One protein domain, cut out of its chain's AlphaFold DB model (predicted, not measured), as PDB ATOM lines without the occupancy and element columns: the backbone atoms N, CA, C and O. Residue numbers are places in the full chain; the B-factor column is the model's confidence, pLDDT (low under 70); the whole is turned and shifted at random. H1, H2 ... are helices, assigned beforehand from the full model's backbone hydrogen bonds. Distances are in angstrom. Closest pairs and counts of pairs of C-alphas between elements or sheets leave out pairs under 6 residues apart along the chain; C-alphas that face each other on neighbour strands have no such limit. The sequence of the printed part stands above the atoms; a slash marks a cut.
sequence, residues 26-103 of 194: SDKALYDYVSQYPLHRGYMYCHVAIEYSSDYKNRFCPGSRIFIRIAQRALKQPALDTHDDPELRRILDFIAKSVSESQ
ATOM      1  N   SER A  26      -9.081 -35.310 -13.524       89.31
ATOM      2  CA  SER A  26      -8.804 -36.717 -13.829       89.31
ATOM      3  C   SER A  26      -8.151 -36.876 -15.202       89.31
ATOM      4  O   SER A  26      -7.141 -37.570 -15.330       89.31
ATOM      5  N   ASP A  27      -8.686 -36.198 -16.214       90.38
ATOM      6  CA  ASP A  27      -8.185 -36.257 -17.584       90.38
ATOM      7  C   ASP A  27      -6.798 -35.643 -17.710       90.38
ATOM      8  O   ASP A  27      -5.945 -36.191 -18.404       90.38
ATOM      9  N   LYS A  28      -6.536 -34.540 -16.998       93.19
ATOM     10  CA  LYS A  28      -5.199 -33.950 -16.953       93.19
ATOM     11  C   LYS A  28      -4.182 -34.924 -16.369       93.19
ATOM     12  O   LYS A  28      -3.147 -35.148 -16.982       93.19
ATOM     13  N   ALA A  29      -4.496 -35.556 -15.238       94.88
ATOM     14  CA  ALA A  29      -3.615 -36.563 -14.651       94.88
ATOM     15  C   ALA A  29      -3.398 -37.764 -15.592       94.88
ATOM     16  O   ALA A  29      -2.289 -38.294 -15.671       94.88
ATOM     17  N   LEU A  30      -4.440 -38.174 -16.325       95.06
ATOM     18  CA  LEU A  30      -4.341 -39.215 -17.346       95.06
ATOM     19  C   LEU A  30      -3.416 -38.794 -18.491       95.06
ATOM     20  O   LEU A  30      -2.515 -39.554 -18.839       95.06
ATOM     21  N   TYR A  31      -3.610 -37.593 -19.043       94.75
ATOM     22  CA  TYR A  31      -2.768 -37.020 -20.092       94.75
ATOM     23  C   TYR A  31      -1.304 -36.937 -19.658       94.75
ATOM     24  O   TYR A  31      -0.425 -37.420 -20.376       94.75
ATOM     25  N   ASP A  32      -1.059 -36.385 -18.467       94.88
ATOM     26  CA  ASP A  32       0.279 -36.256 -17.900       94.88
ATOM     27  C   ASP A  32       0.941 -37.635 -17.809       94.88
ATOM     28  O   ASP A  32       2.087 -37.786 -18.215       94.88
ATOM     29  N   TYR A  33       0.211 -38.665 -17.362       95.44
ATOM     30  CA  TYR A  33       0.717 -40.038 -17.273       95.44
ATOM     31  C   TYR A  33       1.051 -40.644 -18.642       95.44
ATOM     32  O   TYR A  33       2.148 -41.172 -18.828       95.44
ATOM     33  N   VAL A  34       0.130 -40.585 -19.610       93.88
ATOM     34  CA  VAL A  34       0.341 -41.208 -20.934       93.88
ATOM     35  C   VAL A  34       1.378 -40.473 -21.786       93.88
ATOM     36  O   VAL A  34       1.858 -41.035 -22.769       93.88
ATOM     37  N   SER A  35       1.739 -39.250 -21.391       92.50
ATOM     38  CA  SER A  35       2.739 -38.412 -22.058       92.50
ATOM     39  C   SER A  35       4.106 -38.411 -21.357       92.50
ATOM     40  O   SER A  35       5.025 -37.745 -21.828       92.50
ATOM     41  N   GLN A  36       4.283 -39.156 -20.252       88.19
ATOM     42  CA  GLN A  36       5.594 -39.321 -19.589       88.19
ATOM     43  C   GLN A  36       6.640 -39.982 -20.495       88.19
ATOM     44  O   GLN A  36       7.840 -39.760 -20.345       88.19
ATOM     45  N   TYR A  37       6.173 -40.791 -21.438       84.12
ATOM     46  CA  TYR A  37       6.943 -41.309 -22.560       84.12
ATOM     47  C   TYR A  37       6.411 -40.649 -23.830       84.12
ATOM     48  O   TYR A  37       5.274 -40.169 -23.802       84.12
ATOM     49  N   PRO A  38       7.179 -40.621 -24.940       88.06
ATOM     50  CA  PRO A  38       6.670 -40.100 -26.201       88.06
ATOM     51  C   PRO A  38       5.258 -40.623 -26.455       88.06
ATOM     52  O   PRO A  38       5.046 -41.840 -26.482       88.06
ATOM     53  N   LEU A  39       4.301 -39.694 -26.551       91.69
ATOM     54  CA  LEU A  39       2.886 -40.031 -26.587       91.69
ATOM     55  C   LEU A  39       2.642 -41.056 -27.693       91.69
ATOM     56  O   LEU A  39       3.031 -40.863 -28.849       91.69
ATOM     57  N   HIS A  40       1.991 -42.161 -27.339       93.56
ATOM     58  CA  HIS A  40       1.762 -43.237 -28.287       93.56
ATOM     59  C   HIS A  40       0.865 -42.754 -29.439       93.56
ATOM     60  O   HIS A  40      -0.314 -42.451 -29.245       93.56
ATOM     61  N   ARG A  41       1.398 -42.741 -30.667       93.62
ATOM     62  CA  ARG A  41       0.706 -42.203 -31.858       93.62
ATOM     63  C   ARG A  41      -0.654 -42.841 -32.133       93.62
ATOM     64  O   ARG A  41      -1.554 -42.179 -32.637       93.62
ATOM     65  N   GLY A  42      -0.836 -44.097 -31.716       95.38
ATOM     66  CA  GLY A  42      -2.113 -44.811 -31.803       95.38
ATOM     67  C   GLY A  42      -3.299 -44.082 -31.155       95.38
ATOM     68  O   GLY A  42      -4.425 -44.262 -31.618       95.38
ATOM     69  N   TYR A  43      -3.071 -43.218 -30.155       96.31
ATOM     70  CA  TYR A  43      -4.131 -42.362 -29.616       96.31
ATOM     71  C   TYR A  43      -4.655 -41.397 -30.679       96.31
ATOM     72  O   TYR A  43      -5.859 -41.337 -30.907       96.31
ATOM     73  N   MET A  44      -3.757 -40.703 -31.381       96.06
ATOM     74  CA  MET A  44      -4.132 -39.745 -32.423       96.06
ATOM     75  C   MET A  44      -4.659 -40.444 -33.677       96.06
ATOM     76  O   MET A  44      -5.592 -39.950 -34.299       96.06
ATOM     77  N   TYR A  45      -4.141 -41.631 -34.009       96.06
ATOM     78  CA  TYR A  45      -4.679 -42.442 -35.106       96.06
ATOM     79  C   TYR A  45      -6.120 -42.885 -34.840       96.06
ATOM     80  O   TYR A  45      -6.973 -42.725 -35.707       96.06
ATOM     81  N   CYS A  46      -6.407 -43.388 -33.635       96.44
ATOM     82  CA  CYS A  46      -7.774 -43.737 -33.251       96.44
ATOM     83  C   CYS A  46      -8.677 -42.495 -33.187       96.44
ATOM     84  O   CYS A  46      -9.789 -42.527 -33.703       96.44
ATOM     85  N   HIS A  47      -8.185 -41.391 -32.614       96.06
ATOM     86  CA  HIS A  47      -8.924 -40.130 -32.540       96.06
ATOM     87  C   HIS A  47      -9.360 -39.646 -33.929       96.06
ATOM     88  O   HIS A  47     -10.541 -39.404 -34.143       96.06
ATOM     89  N   VAL A  48      -8.440 -39.575 -34.898       93.12
ATOM     90  CA  VAL A  48      -8.760 -39.148 -36.270       93.12
ATOM     91  C   VAL A  48      -9.715 -40.138 -36.955       93.12
ATOM     92  O   VAL A  48     -10.664 -39.707 -37.604       93.12
ATOM     93  N   ALA A  49      -9.546 -41.452 -36.776       92.62
ATOM     94  CA  ALA A  49     -10.471 -42.438 -37.347       92.62
ATOM     95  C   ALA A  49     -11.910 -42.301 -36.811       92.62
ATOM     96  O   ALA A  49     -12.874 -42.377 -37.577       92.62
ATOM     97  N   ILE A  50     -12.065 -42.042 -35.510       93.19
ATOM     98  CA  ILE A  50     -13.372 -41.764 -34.900       93.19
ATOM     99  C   ILE A  50     -13.923 -40.426 -35.402       93.19
ATOM    100  O   ILE A  50     -15.079 -40.350 -35.809       93.19
ATOM    101  N   GLU A  51     -13.104 -39.377 -35.393       90.31
ATOM    102  CA  GLU A  51     -13.543 -38.010 -35.675       90.31
ATOM    103  C   GLU A  51     -14.016 -37.812 -37.119       90.31
ATOM    104  O   GLU A  51     -14.939 -37.029 -37.358       90.31
ATOM    105  N   TYR A  52     -13.401 -38.505 -38.078       85.75
ATOM    106  CA  TYR A  52     -13.699 -38.307 -39.497       85.75
ATOM    107  C   TYR A  52     -14.472 -39.456 -40.142       85.75
ATOM    108  O   TYR A  52     -15.196 -39.201 -41.095       85.75
ATOM    109  N   SER A  53     -14.411 -40.675 -39.593       84.69
ATOM    110  CA  SER A  53     -15.101 -41.840 -40.174       84.69
ATOM    111  C   SER A  53     -15.978 -42.606 -39.175       84.69
ATOM    112  O   SER A  53     -16.576 -43.619 -39.536       84.69
ATOM    113  N   SER A  54     -16.087 -42.143 -37.920       89.31
ATOM    114  CA  SER A  54     -16.814 -42.830 -36.833       89.31
ATOM    115  C   SER A  54     -16.377 -44.288 -36.617       89.31
ATOM    116  O   SER A  54     -17.157 -45.111 -36.132       89.31
ATOM    117  N   ASP A  55     -15.132 -44.629 -36.970       91.00
ATOM    118  CA  ASP A  55     -14.622 -45.998 -36.888       91.00
ATOM    119  C   ASP A  55     -13.949 -46.282 -35.538       91.00
ATOM    120  O   ASP A  55     -12.732 -46.188 -35.368       91.00
ATOM    121  N   TYR A  56     -14.759 -46.707 -34.571       92.56
ATOM    122  CA  TYR A  56     -14.297 -47.152 -33.251       92.56
ATOM    123  C   TYR A  56     -13.570 -48.508 -33.275       92.56
ATOM    124  O   TYR A  56     -12.962 -48.907 -32.277       92.56
ATOM    125  N   LYS A  57     -13.632 -49.240 -34.396       92.25
ATOM    126  CA  LYS A  57     -12.991 -50.552 -34.575       92.25
ATOM    127  C   LYS A  57     -11.682 -50.464 -35.348       92.25
ATOM    128  O   LYS A  57     -11.047 -51.504 -35.542       92.25
ATOM    129  N   ASN A  58     -11.260 -49.257 -35.724       92.94
ATOM    130  CA  ASN A  58      -9.989 -49.026 -36.386       92.94
ATOM    131  C   ASN A  58      -8.858 -49.747 -35.641       92.94
ATOM    132  O   ASN A  58      -8.838 -49.779 -34.408       92.94
ATOM    133  N   ARG A  59      -7.882 -50.289 -36.376       93.75
ATOM    134  CA  ARG A  59      -6.786 -51.115 -35.829       93.75
ATOM    135  C   ARG A  59      -6.061 -50.521 -34.612       93.75
ATOM    136  O   ARG A  59      -5.494 -51.277 -33.825       93.75
ATOM    137  N   PHE A  60      -6.057 -49.196 -34.445       95.12
ATOM    138  CA  PHE A  60      -5.413 -48.530 -33.309       95.12
ATOM    139  C   PHE A  60      -6.328 -48.320 -32.097       95.12
ATOM    140  O   PHE A  60      -5.824 -48.178 -30.983       95.12
ATOM    141  N   CYS A  61      -7.650 -48.356 -32.262       95.25
ATOM    142  CA  CYS A  61      -8.595 -48.111 -31.176       95.25
ATOM    143  C   CYS A  61      -8.576 -49.180 -30.071       95.25
ATOM    144  O   CYS A  61      -8.513 -48.797 -28.898       95.25
ATOM    145  N   PRO A  62      -8.517 -50.497 -30.364       94.50
ATOM    146  CA  PRO A  62      -8.360 -51.514 -29.323       94.50
ATOM    147  C   PRO A  62      -7.092 -51.317 -28.481       94.50
ATOM    148  O   PRO A  62      -7.139 -51.419 -27.255       94.50
ATOM    149  N   GLY A  63      -5.969 -50.975 -29.123       93.31
ATOM    150  CA  GLY A  63      -4.713 -50.671 -28.433       93.31
ATOM    151  C   GLY A  63      -4.837 -49.443 -27.530       93.31
ATOM    152  O   GLY A  63      -4.490 -49.508 -26.351       93.31
ATOM    153  N   SER A  64      -5.412 -48.354 -28.046       94.94
ATOM    154  CA  SER A  64      -5.667 -47.127 -27.279       94.94
ATOM    155  C   SER A  64      -6.537 -47.378 -26.046       94.94
ATOM    156  O   SER A  64      -6.188 -46.922 -24.956       94.94
ATOM    157  N   ARG A  65      -7.606 -48.181 -26.171       95.31
ATOM    158  CA  ARG A  65      -8.447 -48.599 -25.033       95.31
ATOM    159  C   ARG A  65      -7.642 -49.326 -23.960       95.31
ATOM    160  O   ARG A  65      -7.775 -49.020 -22.775       95.31
ATOM    161  N   ILE A  66      -6.798 -50.277 -24.365       94.19
ATOM    162  CA  ILE A  66      -5.956 -51.042 -23.437       94.19
ATOM    163  C   ILE A  66      -4.992 -50.109 -22.698       94.19
ATOM    164  O   ILE A  66      -4.915 -50.169 -21.470       94.19
ATOM    165  N   PHE A  67      -4.298 -49.222 -23.414       94.00
ATOM    166  CA  PHE A  67      -3.335 -48.316 -22.788       94.00
ATOM    167  C   PHE A  67      -4.000 -47.293 -21.858       94.00
ATOM    168  O   PHE A  67      -3.496 -47.077 -20.757       94.00
ATOM    169  N   ILE A  68      -5.154 -46.726 -22.239       95.12
ATOM    170  CA  ILE A  68      -5.949 -45.847 -21.358       95.12
ATOM    171  C   ILE A  68      -6.337 -46.591 -20.079       95.12
ATOM    172  O   ILE A  68      -6.110 -46.092 -18.978       95.12
ATOM    173  N   ARG A  69      -6.840 -47.824 -20.200       95.06
ATOM    174  CA  ARG A  69      -7.238 -48.633 -19.041       95.06
ATOM    175  C   ARG A  69      -6.061 -48.942 -18.113       95.06
ATOM    176  O   ARG A  69      -6.231 -48.955 -16.894       95.06
ATOM    177  N   ILE A  70      -4.879 -49.218 -18.665       94.75
ATOM    178  CA  ILE A  70      -3.653 -49.434 -17.879       94.75
ATOM    179  C   ILE A  70      -3.277 -48.155 -17.123       94.75
ATOM    180  O   ILE A  70      -3.014 -48.223 -15.922       94.75
ATOM    181  N   ALA A  71      -3.308 -47.000 -17.791       95.19
ATOM    182  CA  ALA A  71      -3.004 -45.712 -17.175       95.19
ATOM    183  C   ALA A  71      -4.007 -45.347 -16.065       95.19
ATOM    184  O   ALA A  71      -3.600 -45.041 -14.946       95.19
ATOM    185  N   GLN A  72      -5.312 -45.491 -16.311       95.19
ATOM    186  CA  GLN A  72      -6.350 -45.257 -15.298       95.19
ATOM    187  C   GLN A  72      -6.175 -46.164 -14.074       95.19
ATOM    188  O   GLN A  72      -6.303 -45.703 -12.940       95.19
ATOM    189  N   ARG A  73      -5.806 -47.439 -14.271       95.38
ATOM    190  CA  ARG A  73      -5.477 -48.349 -13.160       95.38
ATOM    191  C   ARG A  73      -4.262 -47.876 -12.366       95.38
ATOM    192  O   ARG A  73      -4.312 -47.905 -11.138       95.38
ATOM    193  N   ALA A  74      -3.200 -47.432 -13.038       95.81
ATOM    194  CA  ALA A  74      -2.010 -46.894 -12.377       95.81
ATOM    195  C   ALA A  74      -2.330 -45.630 -11.556       95.81
ATOM    196  O   ALA A  74      -1.807 -45.454 -10.456       95.81
ATOM    197  N   LEU A  75      -3.254 -44.804 -12.050       95.69
ATOM    198  CA  LEU A  75      -3.724 -43.578 -11.402       95.69
ATOM    199  C   LEU A  75      -4.861 -43.795 -10.389       95.69
ATOM    200  O   LEU A  75      -5.324 -42.828  -9.788       95.69
ATOM    201  N   LYS A  76      -5.320 -45.039 -10.180       95.69
ATOM    202  CA  LYS A  76      -6.482 -45.378  -9.332       95.69
ATOM    203  C   LYS A  76      -7.769 -44.629  -9.730       95.69
ATOM    204  O   LYS A  76      -8.603 -44.326  -8.880       95.69
ATOM    205  N   GLN A  77      -7.923 -44.335 -11.017       92.62
ATOM    206  CA  GLN A  77      -9.110 -43.712 -11.602       92.62
ATOM    207  C   GLN A  77     -10.150 -44.774 -12.001       92.62
ATOM    208  O   GLN A  77      -9.792 -45.947 -12.179       92.62
ATOM    209  N   PRO A  78     -11.430 -44.392 -12.175       89.69
ATOM    210  CA  PRO A  78     -12.418 -45.254 -12.814       89.69
ATOM    211  C   PRO A  78     -11.894 -45.764 -14.160       89.69
ATOM    212  O   PRO A  78     -11.376 -44.999 -14.970       89.69
ATOM    213  N   ALA A  79     -11.985 -47.074 -14.372       88.25
ATOM    214  CA  ALA A  79     -11.499 -47.686 -15.597       88.25
ATOM    215  C   ALA A  79     -12.530 -47.523 -16.718       88.25
ATOM    216  O   ALA A  79     -13.698 -47.855 -16.529       88.25
ATOM    217  N   LEU A  80     -12.058 -47.104 -17.889       88.62
ATOM    218  CA  LEU A  80     -12.797 -47.116 -19.143       88.62
ATOM    219  C   LEU A  80     -13.337 -48.529 -19.412       88.62
ATOM    220  O   LEU A  80     -12.575 -49.510 -19.406       88.62
ATOM    221  N   ASP A  81     -14.638 -48.627 -19.680       87.19
ATOM    222  CA  ASP A  81     -15.227 -49.829 -20.262       87.19
ATOM    223  C   ASP A  81     -14.758 -49.951 -21.720       87.19
ATOM    224  O   ASP A  81     -14.752 -48.999 -22.501       87.19
ATOM    225  N   THR A  82     -14.329 -51.151 -22.103       81.69
ATOM    226  CA  THR A  82     -13.837 -51.437 -23.452       81.69
ATOM    227  C   THR A  82     -14.887 -51.237 -24.543       81.69
ATOM    228  O   THR A  82     -14.503 -51.158 -25.705       81.69
ATOM    229  N   HIS A  83     -16.167 -51.146 -24.190       87.00
ATOM    230  CA  HIS A  83     -17.272 -50.898 -25.120       87.00
ATOM    231  C   HIS A  83     -17.862 -49.489 -24.998       87.00
ATOM    232  O   HIS A  83     -18.791 -49.157 -25.728       87.00
ATOM    233  N   ASP A  84     -17.344 -48.660 -24.090       89.75
ATOM    234  CA  ASP A  84     -17.796 -47.279 -23.950       89.75
ATOM    235  C   ASP A  84     -17.115 -46.422 -25.024       89.75
ATOM    236  O   ASP A  84     -15.966 -45.982 -24.899       89.75
ATOM    237  N   ASP A  85     -17.778 -46.336 -26.177       94.06
ATOM    238  CA  ASP A  85     -17.400 -45.504 -27.320       94.06
ATOM    239  C   ASP A  85     -17.469 -43.999 -26.988       94.06
ATOM    240  O   ASP A  85     -16.482 -43.305 -27.263       94.06
ATOM    241  N   PRO A  86     -18.536 -43.480 -26.337       93.12
ATOM    242  CA  PRO A  86     -18.587 -42.083 -25.906       93.12
ATOM    243  C   PRO A  86     -17.429 -41.672 -24.991       93.12
ATOM    244  O   PRO A  86     -16.794 -40.645 -25.236       93.12
ATOM    245  N   GLU A  87     -17.121 -42.472 -23.968       92.12
ATOM    246  CA  GLU A  87     -16.050 -42.148 -23.021       92.12
ATOM    247  C   GLU A  87     -14.666 -42.261 -23.669       92.12
ATOM    248  O   GLU A  87     -13.794 -41.425 -23.418       92.12
ATOM    249  N   LEU A  88     -14.461 -43.240 -24.563       94.75
ATOM    250  CA  LEU A  88     -13.226 -43.310 -25.347       94.75
ATOM    251  C   LEU A  88     -13.031 -42.036 -26.166       94.75
ATOM    252  O   LEU A  88     -11.946 -41.454 -26.118       94.75
ATOM    253  N   ARG A  89     -14.058 -41.611 -26.914       95.56
ATOM    254  CA  ARG A  89     -13.982 -40.394 -27.728       95.56
ATOM    255  C   ARG A  89     -13.649 -39.189 -26.856       95.56
ATOM    256  O   ARG A  89     -12.685 -38.495 -27.142       95.56
ATOM    257  N   ARG A  90     -14.358 -39.015 -25.739       94.88
ATOM    258  CA  ARG A  90     -14.133 -37.918 -24.786       94.88
ATOM    259  C   ARG A  90     -12.683 -37.852 -24.286       94.88
ATOM    260  O   ARG A  90     -12.091 -36.773 -24.264       94.88
ATOM    261  N   ILE A  91     -12.102 -38.990 -23.895       94.88
ATOM    262  CA  ILE A  91     -10.701 -39.062 -23.441       94.88
ATOM    263  C   ILE A  91      -9.742 -38.718 -24.586       94.88
ATOM    264  O   ILE A  91      -8.797 -37.955 -24.390       94.88
ATOM    265  N   LEU A  92      -9.972 -39.272 -25.778       96.31
ATOM    266  CA  LEU A  92      -9.134 -39.005 -26.947       96.31
ATOM    267  C   LEU A  92      -9.192 -37.534 -27.374       96.31
ATOM    268  O   LEU A  92      -8.139 -36.970 -27.666       96.31
ATOM    269  N   ASP A  93     -10.368 -36.908 -27.332       95.44
ATOM    270  CA  ASP A  93     -10.560 -35.479 -27.598       95.44
ATOM    271  C   ASP A  93      -9.756 -34.632 -26.598       95.44
ATOM    272  O   ASP A  93      -9.072 -33.677 -26.977       95.44
ATOM    273  N   PHE A  94      -9.785 -35.003 -25.311       94.94
ATOM    274  CA  PHE A  94      -9.001 -34.318 -24.284       94.94
ATOM    275  C   PHE A  94      -7.492 -34.446 -24.530       94.94
ATOM    276  O   PHE A  94      -6.764 -33.452 -24.441       94.94
ATOM    277  N   ILE A  95      -7.013 -35.649 -24.865       94.88
ATOM    278  CA  ILE A  95      -5.600 -35.875 -25.200       94.88
ATOM    279  C   ILE A  95      -5.225 -35.044 -26.434       94.88
ATOM    280  O   ILE A  95      -4.234 -34.321 -26.393       94.88
ATOM    281  N   ALA A  96      -6.022 -35.086 -27.504       94.12
ATOM    282  CA  ALA A  96      -5.763 -34.355 -28.747       94.12
ATOM    283  C   ALA A  96      -5.708 -32.833 -28.533       94.12
ATOM    284  O   ALA A  96      -4.834 -32.147 -29.082       94.12
ATOM    285  N   LYS A  97      -6.610 -32.308 -27.694       92.81
ATOM    286  CA  LYS A  97      -6.592 -30.910 -27.258       92.81
ATOM    287  C   LYS A  97      -5.309 -30.586 -26.492       92.81
ATOM    288  O   LYS A  97      -4.624 -29.636 -26.854       92.81
ATOM    289  N   SER A  98      -4.956 -31.398 -25.498       92.75
ATOM    290  CA  SER A  98      -3.764 -31.185 -24.665       92.75
ATOM    291  C   SER A  98      -2.472 -31.218 -25.487       92.75
ATOM    292  O   SER A  98      -1.605 -30.365 -25.309       92.75
ATOM    293  N   VAL A  99      -2.373 -32.136 -26.457       90.50
ATOM    294  CA  VAL A  99      -1.257 -32.181 -27.414       90.50
ATOM    295  C   VAL A  99      -1.178 -30.881 -28.207       90.50
ATOM    296  O   VAL A  99      -0.112 -30.274 -28.270       90.50
ATOM    297  N   SER A 100      -2.307 -30.429 -28.760       85.69
ATOM    298  CA  SER A 100      -2.366 -29.206 -29.569       85.69
ATOM    299  C   SER A 100      -2.032 -27.940 -28.774       85.69
ATOM    300  O   SER A 100      -1.487 -27.007 -29.348       85.69
ATOM    301  N   GLU A 101      -2.356 -27.897 -27.480       86.25
ATOM    302  CA  GLU A 101      -2.017 -26.780 -26.585       86.25
ATOM    303  C   GLU A 101      -0.552 -26.815 -26.118       86.25
ATOM    304  O   GLU A 101       0.016 -25.774 -25.799       86.25
ATOM    305  N   SER A 102       0.057 -28.004 -26.058       78.81
ATOM    306  CA  SER A 102       1.442 -28.190 -25.598       78.81
ATOM    307  C   SER A 102       2.502 -27.995 -26.681       78.81
ATOM    308  O   SER A 102       3.673 -27.797 -26.360       78.81
ATOM    309  N   GLN A 103       2.112 -28.091 -27.950       69.44
ATOM    310  CA  GLN A 103       3.015 -27.926 -29.080       69.44
ATOM    311  C   GLN A 103       2.981 -26.488 -29.583       69.44
ATOM    312  O   GLN A 103       1.931 -25.843 -29.572       69.44
TER     313      GLN A 103
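What this domain is: This is residues 26 to 103 of the 194 residues of an uncharacterized protein of Rhizobium sp. BK007 (UniProt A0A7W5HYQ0). The longest helix, H4, passes between H1 and H2, while H3 runs from H2 to H1, crosswise to H4. The 78 printed residues include four named helices, H1 to H4 in chain order, and no named strand: all helix, mostly crossed packing. The whole is compact, with a radius of gyration of the C-alphas of 11.4 A and spans of 29 by 29 by 17 A.

How they stand to each other: H4, residues 85 to 102, touches H2, residues 42 to 53, with residues 89 to 96 alone, at a steep tilt of 65 degrees; the closest C-alphas, of His 47 and Leu 92, are 5.7 A apart. It touches H1, residues 26 to 34, with residues 91 to 98 alone; the closest C-alphas are Tyr 31 and Ile 95, 6.0 A. H3, residues 61 to 74, touches H2 at Cys 46 and Cys 61, C-alphas 4.9 A apart, and H1 at Leu 30 and Ala 71, 6.6 A. H3 and H4 are close but not clearly touching. Every O i to N i+4 pair in the four helices is within hydrogen-bond range.

Where its parts are: H4 measures 25.6 A, H3 20.0 A. C-alpha 26 is at (-8.804, -36.717, -13.829), C-alpha 102 at (1.442, -28.190, -25.598).

The domain as a whole: The printed part has no cut; its links are short. Only residue 103 has pLDDT under 70.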